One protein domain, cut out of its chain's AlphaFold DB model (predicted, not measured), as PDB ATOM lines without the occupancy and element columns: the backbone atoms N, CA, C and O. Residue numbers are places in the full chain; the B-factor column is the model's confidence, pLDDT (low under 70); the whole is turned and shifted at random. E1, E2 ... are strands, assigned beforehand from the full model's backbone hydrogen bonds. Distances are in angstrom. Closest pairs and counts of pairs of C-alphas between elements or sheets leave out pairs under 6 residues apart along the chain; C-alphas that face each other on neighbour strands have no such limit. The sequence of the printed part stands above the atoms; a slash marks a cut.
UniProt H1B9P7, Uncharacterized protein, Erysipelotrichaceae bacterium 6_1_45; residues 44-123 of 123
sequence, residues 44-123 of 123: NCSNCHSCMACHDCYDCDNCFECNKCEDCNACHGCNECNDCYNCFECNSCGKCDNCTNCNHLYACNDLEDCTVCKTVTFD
ATOM      1  N   ASN A  44     -47.805  19.915  -5.185       54.75
ATOM      2  CA  ASN A  44     -47.153  20.383  -6.428       54.75
ATOM      3  C   ASN A  44     -47.562  21.813  -6.676       54.75
ATOM      4  O   ASN A  44     -48.639  22.124  -7.182       54.75
ATOM      5  N   CYS A  45     -46.764  22.648  -6.061       64.25
ATOM      6  CA  CYS A  45     -47.322  23.726  -5.326       64.25
ATOM      7  C   CYS A  45     -47.690  24.817  -6.322       64.25
ATOM      8  O   CYS A  45     -46.813  25.379  -6.944       64.25
ATOM      9  N   SER A  46     -48.971  25.075  -6.551       70.00
ATOM     10  CA  SER A  46     -49.410  26.130  -7.462       70.00
ATOM     11  C   SER A  46     -50.456  26.957  -6.765       70.00
ATOM     12  O   SER A  46     -51.588  26.501  -6.588       70.00
ATOM     13  N   ASN A  47     -50.083  28.152  -6.315       75.44
ATOM     14  CA  ASN A  47     -50.827  28.798  -5.229       75.44
ATOM     15  C   ASN A  47     -50.970  27.863  -4.010       75.44
ATOM     16  O   ASN A  47     -51.928  27.951  -3.239       75.44
ATOM     17  N   CYS A  48     -50.075  26.888  -3.886       68.75
ATOM     18  CA  CYS A  48     -49.983  26.035  -2.726       68.75
ATOM     19  C   CYS A  48     -48.909  26.628  -1.806       68.75
ATOM     20  O   CYS A  48     -48.403  27.725  -2.002       68.75
ATOM     21  N   HIS A  49     -48.629  25.975  -0.702       70.62
ATOM     22  CA  HIS A  49     -47.994  26.675   0.398       70.62
ATOM     23  C   HIS A  49     -47.316  25.690   1.319       70.62
ATOM     24  O   HIS A  49     -47.812  24.572   1.443       70.62
ATOM     25  N   SER A  50     -46.276  26.121   2.044       66.62
ATOM     26  CA  SER A  50     -45.647  25.316   3.112       66.62
ATOM     27  C   SER A  50     -45.106  23.988   2.618       66.62
ATOM     28  O   SER A  50     -45.182  22.942   3.266       66.62
ATOM     29  N   CYS A  51     -44.649  24.045   1.390       69.38
ATOM     30  CA  CYS A  51     -44.262  22.925   0.597       69.38
ATOM     31  C   CYS A  51     -43.029  22.309   1.295       69.38
ATOM     32  O   CYS A  51     -42.096  23.035   1.629       69.38
ATOM     33  N   MET A  52     -43.078  21.020   1.652       74.44
ATOM     34  CA  MET A  52     -42.073  20.380   2.508       74.44
ATOM     35  C   MET A  52     -41.484  19.160   1.843       74.44
ATOM     36  O   MET A  52     -42.207  18.275   1.374       74.44
ATOM     37  N   ALA A  53     -40.156  19.177   1.736       76.00
ATOM     38  CA  ALA A  53     -39.476  18.352   0.750       76.00
ATOM     39  C   ALA A  53     -40.161  18.481  -0.625       76.00
ATOM     40  O   ALA A  53     -40.074  17.574  -1.455       76.00
ATOM     41  N   CYS A  54     -40.894  19.590  -0.835       74.12
ATOM     42  CA  CYS A  54     -41.781  19.739  -1.956       74.12
ATOM     43  C   CYS A  54     -40.969  19.914  -3.191       74.12
ATOM     44  O   CYS A  54     -39.885  20.501  -3.221       74.12
ATOM     45  N   HIS A  55     -41.567  19.434  -4.247       74.00
ATOM     46  CA  HIS A  55     -41.103  19.818  -5.535       74.00
ATOM     47  C   HIS A  55     -41.889  21.025  -5.990       74.00
ATOM     48  O   HIS A  55     -43.102  21.070  -5.803       74.00
ATOM     49  N   ASP A  56     -41.146  21.975  -6.545       74.00
ATOM     50  CA  ASP A  56     -41.656  22.957  -7.484       74.00
ATOM     51  C   ASP A  56     -42.871  23.715  -6.962       74.00
ATOM     52  O   ASP A  56     -44.030  23.494  -7.302       74.00
ATOM     53  N   CYS A  57     -42.537  24.634  -6.079       80.81
ATOM     54  CA  CYS A  57     -43.414  25.680  -5.632       80.81
ATOM     55  C   CYS A  57     -43.511  26.763  -6.702       80.81
ATOM     56  O   CYS A  57     -42.482  27.293  -7.116       80.81
ATOM     57  N   TYR A  58     -44.723  27.108  -7.110       87.81
ATOM     58  CA  TYR A  58     -45.015  28.177  -8.050       87.81
ATOM     59  C   TYR A  58     -46.078  29.110  -7.489       87.81
ATOM     60  O   TYR A  58     -47.201  28.675  -7.215       87.81
ATOM     61  N   ASP A  59     -45.739  30.388  -7.339       87.62
ATOM     62  CA  ASP A  59     -46.588  31.335  -6.608       87.62
ATOM     63  C   ASP A  59     -46.967  30.748  -5.242       87.62
ATOM     64  O   ASP A  59     -48.129  30.538  -4.893       87.62
ATOM     65  N   CYS A  60     -45.945  30.260  -4.547       79.75
ATOM     66  CA  CYS A  60     -46.107  29.407  -3.388       79.75
ATOM     67  C   CYS A  60     -45.244  29.913  -2.271       79.75
ATOM     68  O   CYS A  60     -44.029  29.992  -2.375       79.75
ATOM     69  N   ASP A  61     -45.862  30.237  -1.161       84.25
ATOM     70  CA  ASP A  61     -45.085  30.786  -0.073       84.25
ATOM     71  C   ASP A  61     -44.519  29.672   0.805       84.25
ATOM     72  O   ASP A  61     -45.118  28.602   0.974       84.25
ATOM     73  N   ASN A  62     -43.399  29.987   1.450       80.06
ATOM     74  CA  ASN A  62     -42.806  29.212   2.527       80.06
ATOM     75  C   ASN A  62     -42.438  27.796   2.093       80.06
ATOM     76  O   ASN A  62     -42.967  26.806   2.589       80.06
ATOM     77  N   CYS A  63     -41.535  27.695   1.137       82.62
ATOM     78  CA  CYS A  63     -41.044  26.415   0.662       82.62
ATOM     79  C   CYS A  63     -39.811  25.998   1.468       82.62
ATOM     80  O   CYS A  63     -38.914  26.813   1.679       82.62
ATOM     81  N   PHE A  64     -39.805  24.756   1.960       86.88
ATOM     82  CA  PHE A  64     -38.839  24.244   2.933       86.88
ATOM     83  C   PHE A  64     -38.208  22.953   2.478       86.88
ATOM     84  O   PHE A  64     -38.902  21.956   2.238       86.88
ATOM     85  N   GLU A  65     -36.882  22.988   2.355       86.19
ATOM     86  CA  GLU A  65     -36.131  21.904   1.717       86.19
ATOM     87  C   GLU A  65     -36.769  21.525   0.372       86.19
ATOM     88  O   GLU A  65     -36.659  20.399  -0.123       86.19
ATOM     89  N   CYS A  66     -37.490  22.492  -0.207       82.00
ATOM     90  CA  CYS A  66     -38.096  22.332  -1.491       82.00
ATOM     91  C   CYS A  66     -36.983  22.390  -2.476       82.00
ATOM     92  O   CYS A  66     -36.014  23.142  -2.352       82.00
ATOM     93  N   ASN A  67     -37.129  21.605  -3.511       87.06
ATOM     94  CA  ASN A  67     -36.063  21.615  -4.467       87.06
ATOM     95  C   ASN A  67     -36.025  22.964  -5.191       87.06
ATOM     96  O   ASN A  67     -34.957  23.555  -5.328       87.06
ATOM     97  N   LYS A  68     -37.199  23.467  -5.583       89.94
ATOM     98  CA  LYS A  68     -37.309  24.675  -6.387       89.94
ATOM     99  C   LYS A  68     -38.526  25.490  -6.020       89.94
ATOM    100  O   LYS A  68     -39.579  24.947  -5.671       89.94
ATOM    101  N   CYS A  69     -38.350  26.795  -6.103       89.12
ATOM    102  CA  CYS A  69     -39.373  27.770  -5.803       89.12
ATOM    103  C   CYS A  69     -39.284  28.908  -6.814       89.12
ATOM    104  O   CYS A  69     -38.197  29.438  -7.051       89.12
ATOM    105  N   GLU A  70     -40.408  29.245  -7.428       93.81
ATOM    106  CA  GLU A  70     -40.525  30.269  -8.461       93.81
ATOM    107  C   GLU A  70     -41.717  31.170  -8.160       93.81
ATOM    108  O   GLU A  70     -42.787  30.679  -7.799       93.81
ATOM    109  N   ASP A  71     -41.523  32.486  -8.237       94.12
ATOM    110  CA  ASP A  71     -42.513  33.466  -7.764       94.12
ATOM    111  C   ASP A  71     -42.946  33.192  -6.306       94.12
ATOM    112  O   ASP A  71     -44.057  33.486  -5.878       94.12
ATOM    113  N   CYS A  72     -42.064  32.566  -5.527       88.75
ATOM    114  CA  CYS A  72     -42.346  32.094  -4.183       88.75
ATOM    115  C   CYS A  72     -41.789  33.064  -3.158       88.75
ATOM    116  O   CYS A  72     -40.675  33.567  -3.286       88.75
ATOM    117  N   ASN A  73     -42.501  33.278  -2.069       90.69
ATOM    118  CA  ASN A  73     -41.952  34.067  -0.978       90.69
ATOM    119  C   ASN A  73     -41.390  33.155   0.109       90.69
ATOM    120  O   ASN A  73     -41.899  32.064   0.353       90.69
ATOM    121  N   ALA A  74     -40.343  33.628   0.780       87.44
ATOM    122  CA  ALA A  74     -39.759  33.034   1.975       87.44
ATOM    123  C   ALA A  74     -39.335  31.564   1.797       87.44
ATOM    124  O   ALA A  74     -39.792  30.665   2.497       87.44
ATOM    125  N   CYS A  75     -38.444  31.313   0.839       86.81
ATOM    126  CA  CYS A  75     -37.908  29.976   0.577       86.81
ATOM    127  C   CYS A  75     -36.703  29.685   1.478       86.81
ATOM    128  O   CYS A  75     -35.813  30.527   1.587       86.81
ATOM    129  N   HIS A  76     -36.666  28.508   2.101       92.00
ATOM    130  CA  HIS A  76     -35.694  28.176   3.139       92.00
ATOM    131  C   HIS A  76     -35.079  26.792   2.946       92.00
ATOM    132  O   HIS A  76     -35.788  25.786   2.855       92.00
ATOM    133  N   GLY A  77     -33.748  26.738   2.894       87.44
ATOM    134  CA  GLY A  77     -33.037  25.488   2.611       87.44
ATOM    135  C   GLY A  77     -33.420  24.907   1.249       87.44
ATOM    136  O   GLY A  77     -33.223  23.720   0.992       87.44
ATOM    137  N   CYS A  78     -34.017  25.735   0.390       89.62
ATOM    138  CA  CYS A  78     -34.432  25.328  -0.931       89.62
ATOM    139  C   CYS A  78     -33.224  25.311  -1.842       89.62
ATOM    140  O   CYS A  78     -32.341  26.167  -1.762       89.62
ATOM    141  N   ASN A  79     -33.159  24.348  -2.745       90.62
ATOM    142  CA  ASN A  79     -31.966  24.270  -3.576       90.62
ATOM    143  C   ASN A  79     -31.915  25.440  -4.562       90.62
ATOM    144  O   ASN A  79     -30.847  26.011  -4.784       90.62
ATOM    145  N   GLU A  80     -33.058  25.830  -5.115       91.00
ATOM    146  CA  GLU A  80     -33.151  26.876  -6.126       91.00
ATOM    147  C   GLU A  80     -34.354  27.787  -5.851       91.00
ATOM    148  O   GLU A  80     -35.476  27.316  -5.673       91.00
ATOM    149  N   CYS A  81     -34.135  29.100  -5.840       89.38
ATOM    150  CA  CYS A  81     -35.207  30.092  -5.747       89.38
ATOM    151  C   CYS A  81     -35.046  31.126  -6.854       89.38
ATOM    152  O   CYS A  81     -33.951  31.659  -7.034       89.38
ATOM    153  N   ASN A  82     -36.103  31.402  -7.606       93.38
ATOM    154  CA  ASN A  82     -36.065  32.339  -8.724       93.38
ATOM    155  C   ASN A  82     -37.256  33.288  -8.680       93.38
ATOM    156  O   ASN A  82     -38.370  32.838  -8.434       93.38
ATOM    157  N   ASP A  83     -37.015  34.579  -8.901       92.81
ATOM    158  CA  ASP A  83     -38.058  35.607  -8.818       92.81
ATOM    159  C   ASP A  83     -38.808  35.520  -7.457       92.81
ATOM    160  O   ASP A  83     -39.999  35.784  -7.327       92.81
ATOM    161  N   CYS A  84     -38.079  35.097  -6.415       87.19
ATOM    162  CA  CYS A  84     -38.585  34.838  -5.071       87.19
ATOM    163  C   CYS A  84     -38.196  35.965  -4.116       87.19
ATOM    164  O   CYS A  84     -37.166  36.609  -4.283       87.19
ATOM    165  N   TYR A  85     -38.942  36.167  -3.043       88.38
ATOM    166  CA  TYR A  85     -38.577  37.168  -2.038       88.38
ATOM    167  C   TYR A  85     -38.166  36.492  -0.738       88.38
ATOM    168  O   TYR A  85     -38.717  35.456  -0.378       88.38
ATOM    169  N   ASN A  86     -37.241  37.098   0.006       87.00
ATOM    170  CA  ASN A  86     -36.806  36.658   1.333       87.00
ATOM    171  C   ASN A  86     -36.247  35.216   1.360       87.00
ATOM    172  O   ASN A  86     -36.667  34.405   2.185       87.00
ATOM    173  N   CYS A  87     -35.341  34.856   0.445       82.88
ATOM    174  CA  CYS A  87     -34.753  33.508   0.402       82.88
ATOM    175  C   CYS A  87     -33.609  33.338   1.413       82.88
ATOM    176  O   CYS A  87     -32.732  34.197   1.513       82.88
ATOM    177  N   PHE A  88     -33.570  32.208   2.120       88.06
ATOM    178  CA  PHE A  88     -32.588  31.948   3.171       88.06
ATOM    179  C   PHE A  88     -31.976  30.553   3.074       88.06
ATOM    180  O   PHE A  88     -32.693  29.568   2.908       88.06
ATOM    181  N   GLU A  89     -30.654  30.451   3.240       88.25
ATOM    182  CA  GLU A  89     -29.919  29.170   3.171       88.25
ATOM    183  C   GLU A  89     -30.197  28.384   1.884       88.25
ATOM    184  O   GLU A  89     -30.046  27.163   1.813       88.25
ATOM    185  N   CYS A  90     -30.597  29.097   0.837       83.56
ATOM    186  CA  CYS A  90     -30.864  28.478  -0.434       83.56
ATOM    187  C   CYS A  90     -29.553  28.259  -1.165       83.56
ATOM    188  O   CYS A  90     -28.633  29.087  -1.148       83.56
ATOM    189  N   ASN A  91     -29.448  27.135  -1.853       87.31
ATOM    190  CA  ASN A  91     -28.198  26.837  -2.526       87.31
ATOM    191  C   ASN A  91     -27.966  27.800  -3.706       87.31
ATOM    192  O   ASN A  91     -26.842  28.228  -3.961       87.31
ATOM    193  N   SER A  92     -29.026  28.195  -4.409       85.12
ATOM    194  CA  SER A  92     -28.980  29.186  -5.485       85.12
ATOM    195  C   SER A  92     -30.199  30.110  -5.442       85.12
ATOM    196  O   SER A  92     -31.324  29.621  -5.366       85.12
ATOM    197  N   CYS A  93     -29.999  31.430  -5.540       81.25
ATOM    198  CA  CYS A  93     -31.087  32.395  -5.738       81.25
ATOM    199  C   CYS A  93     -30.831  33.315  -6.935       81.25
ATOM    200  O   CYS A  93     -29.730  33.843  -7.106       81.25
ATOM    201  N   GLY A  94     -31.856  33.502  -7.763       84.94
ATOM    202  CA  GLY A  94     -31.819  34.313  -8.974       84.94
ATOM    203  C   GLY A  94     -32.948  35.336  -8.989       84.94
ATOM    204  O   GLY A  94     -34.093  34.958  -8.805       84.94
ATOM    205  N   LYS A  95     -32.642  36.616  -9.228       85.12
ATOM    206  CA  LYS A  95     -33.644  37.701  -9.259       85.12
ATOM    207  C   LYS A  95     -34.518  37.764  -8.001       85.12
ATOM    208  O   LYS A  95     -35.688  38.122  -8.051       85.12
ATOM    209  N   CYS A  96     -33.935  37.361  -6.882       78.56
ATOM    210  CA  CYS A  96     -34.624  37.320  -5.611       78.56
ATOM    211  C   CYS A  96     -34.268  38.539  -4.768       78.56
ATOM    212  O   CYS A  96     -33.102  38.929  -4.719       78.56
ATOM    213  N   ASP A  97     -35.229  39.087  -4.044       82.75
ATOM    214  CA  ASP A  97     -34.980  40.205  -3.132       82.75
ATOM    215  C   ASP A  97     -34.806  39.698  -1.696       82.75
ATOM    216  O   ASP A  97     -35.399  38.685  -1.319       82.75
ATOM    217  N   ASN A  98     -34.005  40.396  -0.880       79.94
ATOM    218  CA  ASN A  98     -33.769  40.078   0.536       79.94
ATOM    219  C   ASN A  98     -33.216  38.657   0.770       79.94
ATOM    220  O   ASN A  98     -33.727  37.906   1.601       79.94
ATOM    221  N   CYS A  99     -32.188  38.249   0.017       76.25
ATOM    222  CA  CYS A  99     -31.568  36.929   0.194       76.25
ATOM    223  C   CYS A  99     -30.469  36.944   1.262       76.25
ATOM    224  O   CYS A  99     -29.647  37.858   1.296       76.25
ATOM    225  N   THR A 100     -30.419  35.905   2.096       82.94
ATOM    226  CA  THR A 100     -29.440  35.776   3.189       82.94
ATOM    227  C   THR A 100     -28.875  34.359   3.263       82.94
ATOM    228  O   THR A 100     -29.607  33.388   3.090       82.94
ATOM    229  N   ASN A 101     -27.576  34.205   3.538       82.00
ATOM    230  CA  ASN A 101     -26.905  32.898   3.640       82.00
ATOM    231  C   ASN A 101     -27.087  31.984   2.408       82.00
ATOM    232  O   ASN A 101     -26.989  30.761   2.515       82.00
ATOM    233  N   CYS A 102     -27.341  32.557   1.231       78.06
ATOM    234  CA  CYS A 102     -27.490  31.789   0.001       78.06
ATOM    235  C   CYS A 102     -26.135  31.611  -0.690       78.06
ATOM    236  O   CYS A 102     -25.328  32.544  -0.780       78.06
ATOM    237  N   ASN A 103     -25.877  30.411  -1.206       81.38
ATOM    238  CA  ASN A 103     -24.536  30.080  -1.690       81.38
ATOM    239  C   ASN A 103     -24.227  30.694  -3.056       81.38
ATOM    240  O   ASN A 103     -23.093  31.107  -3.280       81.38
ATOM    241  N   HIS A 104     -25.192  30.751  -3.974       79.12
ATOM    242  CA  HIS A 104     -24.994  31.247  -5.336       79.12
ATOM    243  C   HIS A 104     -26.067  32.263  -5.715       79.12
ATOM    244  O   HIS A 104     -27.220  31.902  -5.925       79.12
ATOM    245  N   LEU A 105     -25.683  33.535  -5.830       74.56
ATOM    246  CA  LEU A 105     -26.613  34.631  -6.109       74.56
ATOM    247  C   LEU A 105     -26.410  35.241  -7.497       74.56
ATOM    248  O   LEU A 105     -25.267  35.482  -7.903       74.56
ATOM    249  N   TYR A 106     -27.515  35.550  -8.178       80.00
ATOM    250  CA  TYR A 106     -27.575  36.251  -9.465       80.00
ATOM    251  C   TYR A 106     -28.726  37.260  -9.458       80.00
ATOM    252  O   TYR A 106     -29.840  36.899  -9.104       80.00
ATOM    253  N   ALA A 107     -28.500  38.500  -9.903       76.44
ATOM    254  CA  ALA A 107     -29.560  39.511 -10.045       76.44
ATOM    255  C   ALA A 107     -30.404  39.786  -8.777       76.44
ATOM    256  O   ALA A 107     -31.525  40.264  -8.897       76.44
ATOM    257  N   CYS A 108     -29.889  39.475  -7.584       72.12
ATOM    258  CA  CYS A 108     -30.606  39.629  -6.318       72.12
ATOM    259  C   CYS A 108     -30.383  41.007  -5.685       72.12
ATOM    260  O   CYS A 108     -29.257  41.514  -5.718       72.12
ATOM    261  N   ASN A 109     -31.421  41.569  -5.063       74.25
ATOM    262  CA  ASN A 109     -31.340  42.837  -4.332       74.25
ATOM    263  C   ASN A 109     -31.346  42.617  -2.809       74.25
ATOM    264  O   ASN A 109     -31.716  41.544  -2.333       74.25
ATOM    265  N   ASP A 110     -30.918  43.643  -2.060       69.38
ATOM    266  CA  ASP A 110     -30.944  43.696  -0.587       69.38
ATOM    267  C   ASP A 110     -30.311  42.459   0.094       69.38
ATOM    268  O   ASP A 110     -30.944  41.712   0.829       69.38
ATOM    269  N   LEU A 111     -29.027  42.215  -0.197       66.12
ATOM    270  CA  LEU A 111     -28.276  41.024   0.230       66.12
ATOM    271  C   LEU A 111     -27.580  41.217   1.590       66.12
ATOM    272  O   LEU A 111     -26.722  42.095   1.717       66.12
ATOM    273  N   GLU A 112     -27.869  40.352   2.565       63.81
ATOM    274  CA  GLU A 112     -27.207  40.309   3.884       63.81
ATOM    275  C   GLU A 112     -26.449  38.969   4.039       63.81
ATOM    276  O   GLU A 112     -26.934  37.924   3.616       63.81
ATOM    277  N   ASP A 113     -25.212  38.987   4.554       58.03
ATOM    278  CA  ASP A 113     -24.410  37.790   4.892       58.03
ATOM    279  C   ASP A 113     -24.386  36.640   3.844       58.03
ATOM    280  O   ASP A 113     -24.641  35.480   4.157       58.03
ATOM    281  N   CYS A 114     -24.064  36.924   2.572       58.12
ATOM    282  CA  CYS A 114     -24.017  35.899   1.510       58.12
ATOM    283  C   CYS A 114     -22.599  35.490   1.066       58.12
ATOM    284  O   CYS A 114     -21.708  36.320   0.880       58.12
ATOM    285  N   THR A 115     -22.401  34.182   0.851       55.44
ATOM    286  CA  THR A 115     -21.082  33.533   0.716       55.44
ATOM    287  C   THR A 115     -20.449  33.658  -0.679       55.44
ATOM    288  O   THR A 115     -19.223  33.740  -0.770       55.44
ATOM    289  N   VAL A 116     -21.237  33.693  -1.770       55.25
ATOM    290  CA  VAL A 116     -20.746  33.934  -3.150       55.25
ATOM    291  C   VAL A 116     -21.769  34.731  -3.981       55.25
ATOM    292  O   VAL A 116     -22.655  34.173  -4.632       55.25
ATOM    293  N   CYS A 117     -21.608  36.055  -4.040       54.66
ATOM    294  CA  CYS A 117     -22.346  36.908  -4.979       54.66
ATOM    295  C   CYS A 117     -21.619  36.983  -6.328       54.66
ATOM    296  O   CYS A 117     -20.585  37.643  -6.439       54.66
ATOM    297  N   LYS A 118     -22.162  36.367  -7.387       55.84
ATOM    298  CA  LYS A 118     -21.801  36.747  -8.762       55.84
ATOM    299  C   LYS A 118     -22.776  37.833  -9.198       55.84
ATOM    300  O   LYS A 118     -23.796  37.558  -9.818       55.84
ATOM    301  N   THR A 119     -22.464  39.078  -8.847       49.72
ATOM    302  CA  THR A 119     -23.183  40.247  -9.359       49.72
ATOM    303  C   THR A 119     -23.022  40.284 -10.876       49.72
ATOM    304  O   THR A 119     -21.975  40.685 -11.384       49.72
ATOM    305  N   VAL A 120     -24.029  39.818 -11.609       50.00
ATOM    306  CA  VAL A 120     -24.116  40.078 -13.044       50.00
ATOM    307  C   VAL A 120     -24.776  41.438 -13.178       50.00
ATOM    308  O   VAL A 120     -25.953  41.606 -12.876       50.00
ATOM    309  N   THR A 121     -23.969  42.430 -13.539       41.00
ATOM    310  CA  THR A 121     -24.435  43.743 -13.975       41.00
ATOM    311  C   THR A 121     -25.193  43.554 -15.284       41.00
ATOM    312  O   THR A 121     -24.616  43.051 -16.248       41.00
ATOM    313  N   PHE A 122     -26.477  43.905 -15.315       43.81
ATOM    314  CA  PHE A 122     -27.209  44.013 -16.574       43.81
ATOM    315  C   PHE A 122     -26.757  45.302 -17.277       43.81
ATOM    316  O   PHE A 122     -26.906  46.379 -16.700       43.81
ATOM    317  N   ASP A 123     -26.159  45.167 -18.466       37.44
ATOM    318  CA  ASP A 123     -25.994  46.259 -19.443       37.44
ATOM    319  C   ASP A 123     -27.339  46.594 -20.113       37.44
ATOM    320  O   ASP A 123     -28.109  45.641 -20.400       37.44
TER     321      ASP A 123
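This is residues 44 to 123 of the 123 residues of an uncharacterized protein of Erysipelotrichaceae bacterium 6_1_45 (UniProt H1B9P7). What shape appears? With little regular structure, the chain winds in stacked turns, a solenoid, with E1, E2, E3 and E4 side by side as a narrow parallel sheet along one wall and residues 118 to 123 as a tail. What builds it? The 80 printed residues hold no named helix and four named strands, in chain and sheet order E1 E2 E3 E4; the class is all strand, with 12 residues in named elements. How large? It is compact, radius of gyration of the C-alphas 11.3 A, spans 34 by 23 by 15 A.

Where are the strands? E1 is residues 68 to 70, E2 80 to 82, E3 92 to 94 and E4 104 to 106, the last 7.0 A from first to last C-alpha. Which anchors help? C-alpha 68 is at (-37.309, 24.675, -6.387), C-alpha 106 at (-27.575, 36.251, -9.465).

How do neighbours pair? Within hydrogen-bond range are N 69 and O 80 for E1 and E2, 3.0 A, N 81 and O 92 for E2 and E3, 2.9 A, and N 93 and O 104 for E3 and E4, 2.8 A. What else pairs? Residues 57 to 58 pair, parallel, with residues 69 to 70 of E1.

Is it unbroken? The printed part has no cut. Where is confidence low? Residues 110 to 123 are among 19 under 70.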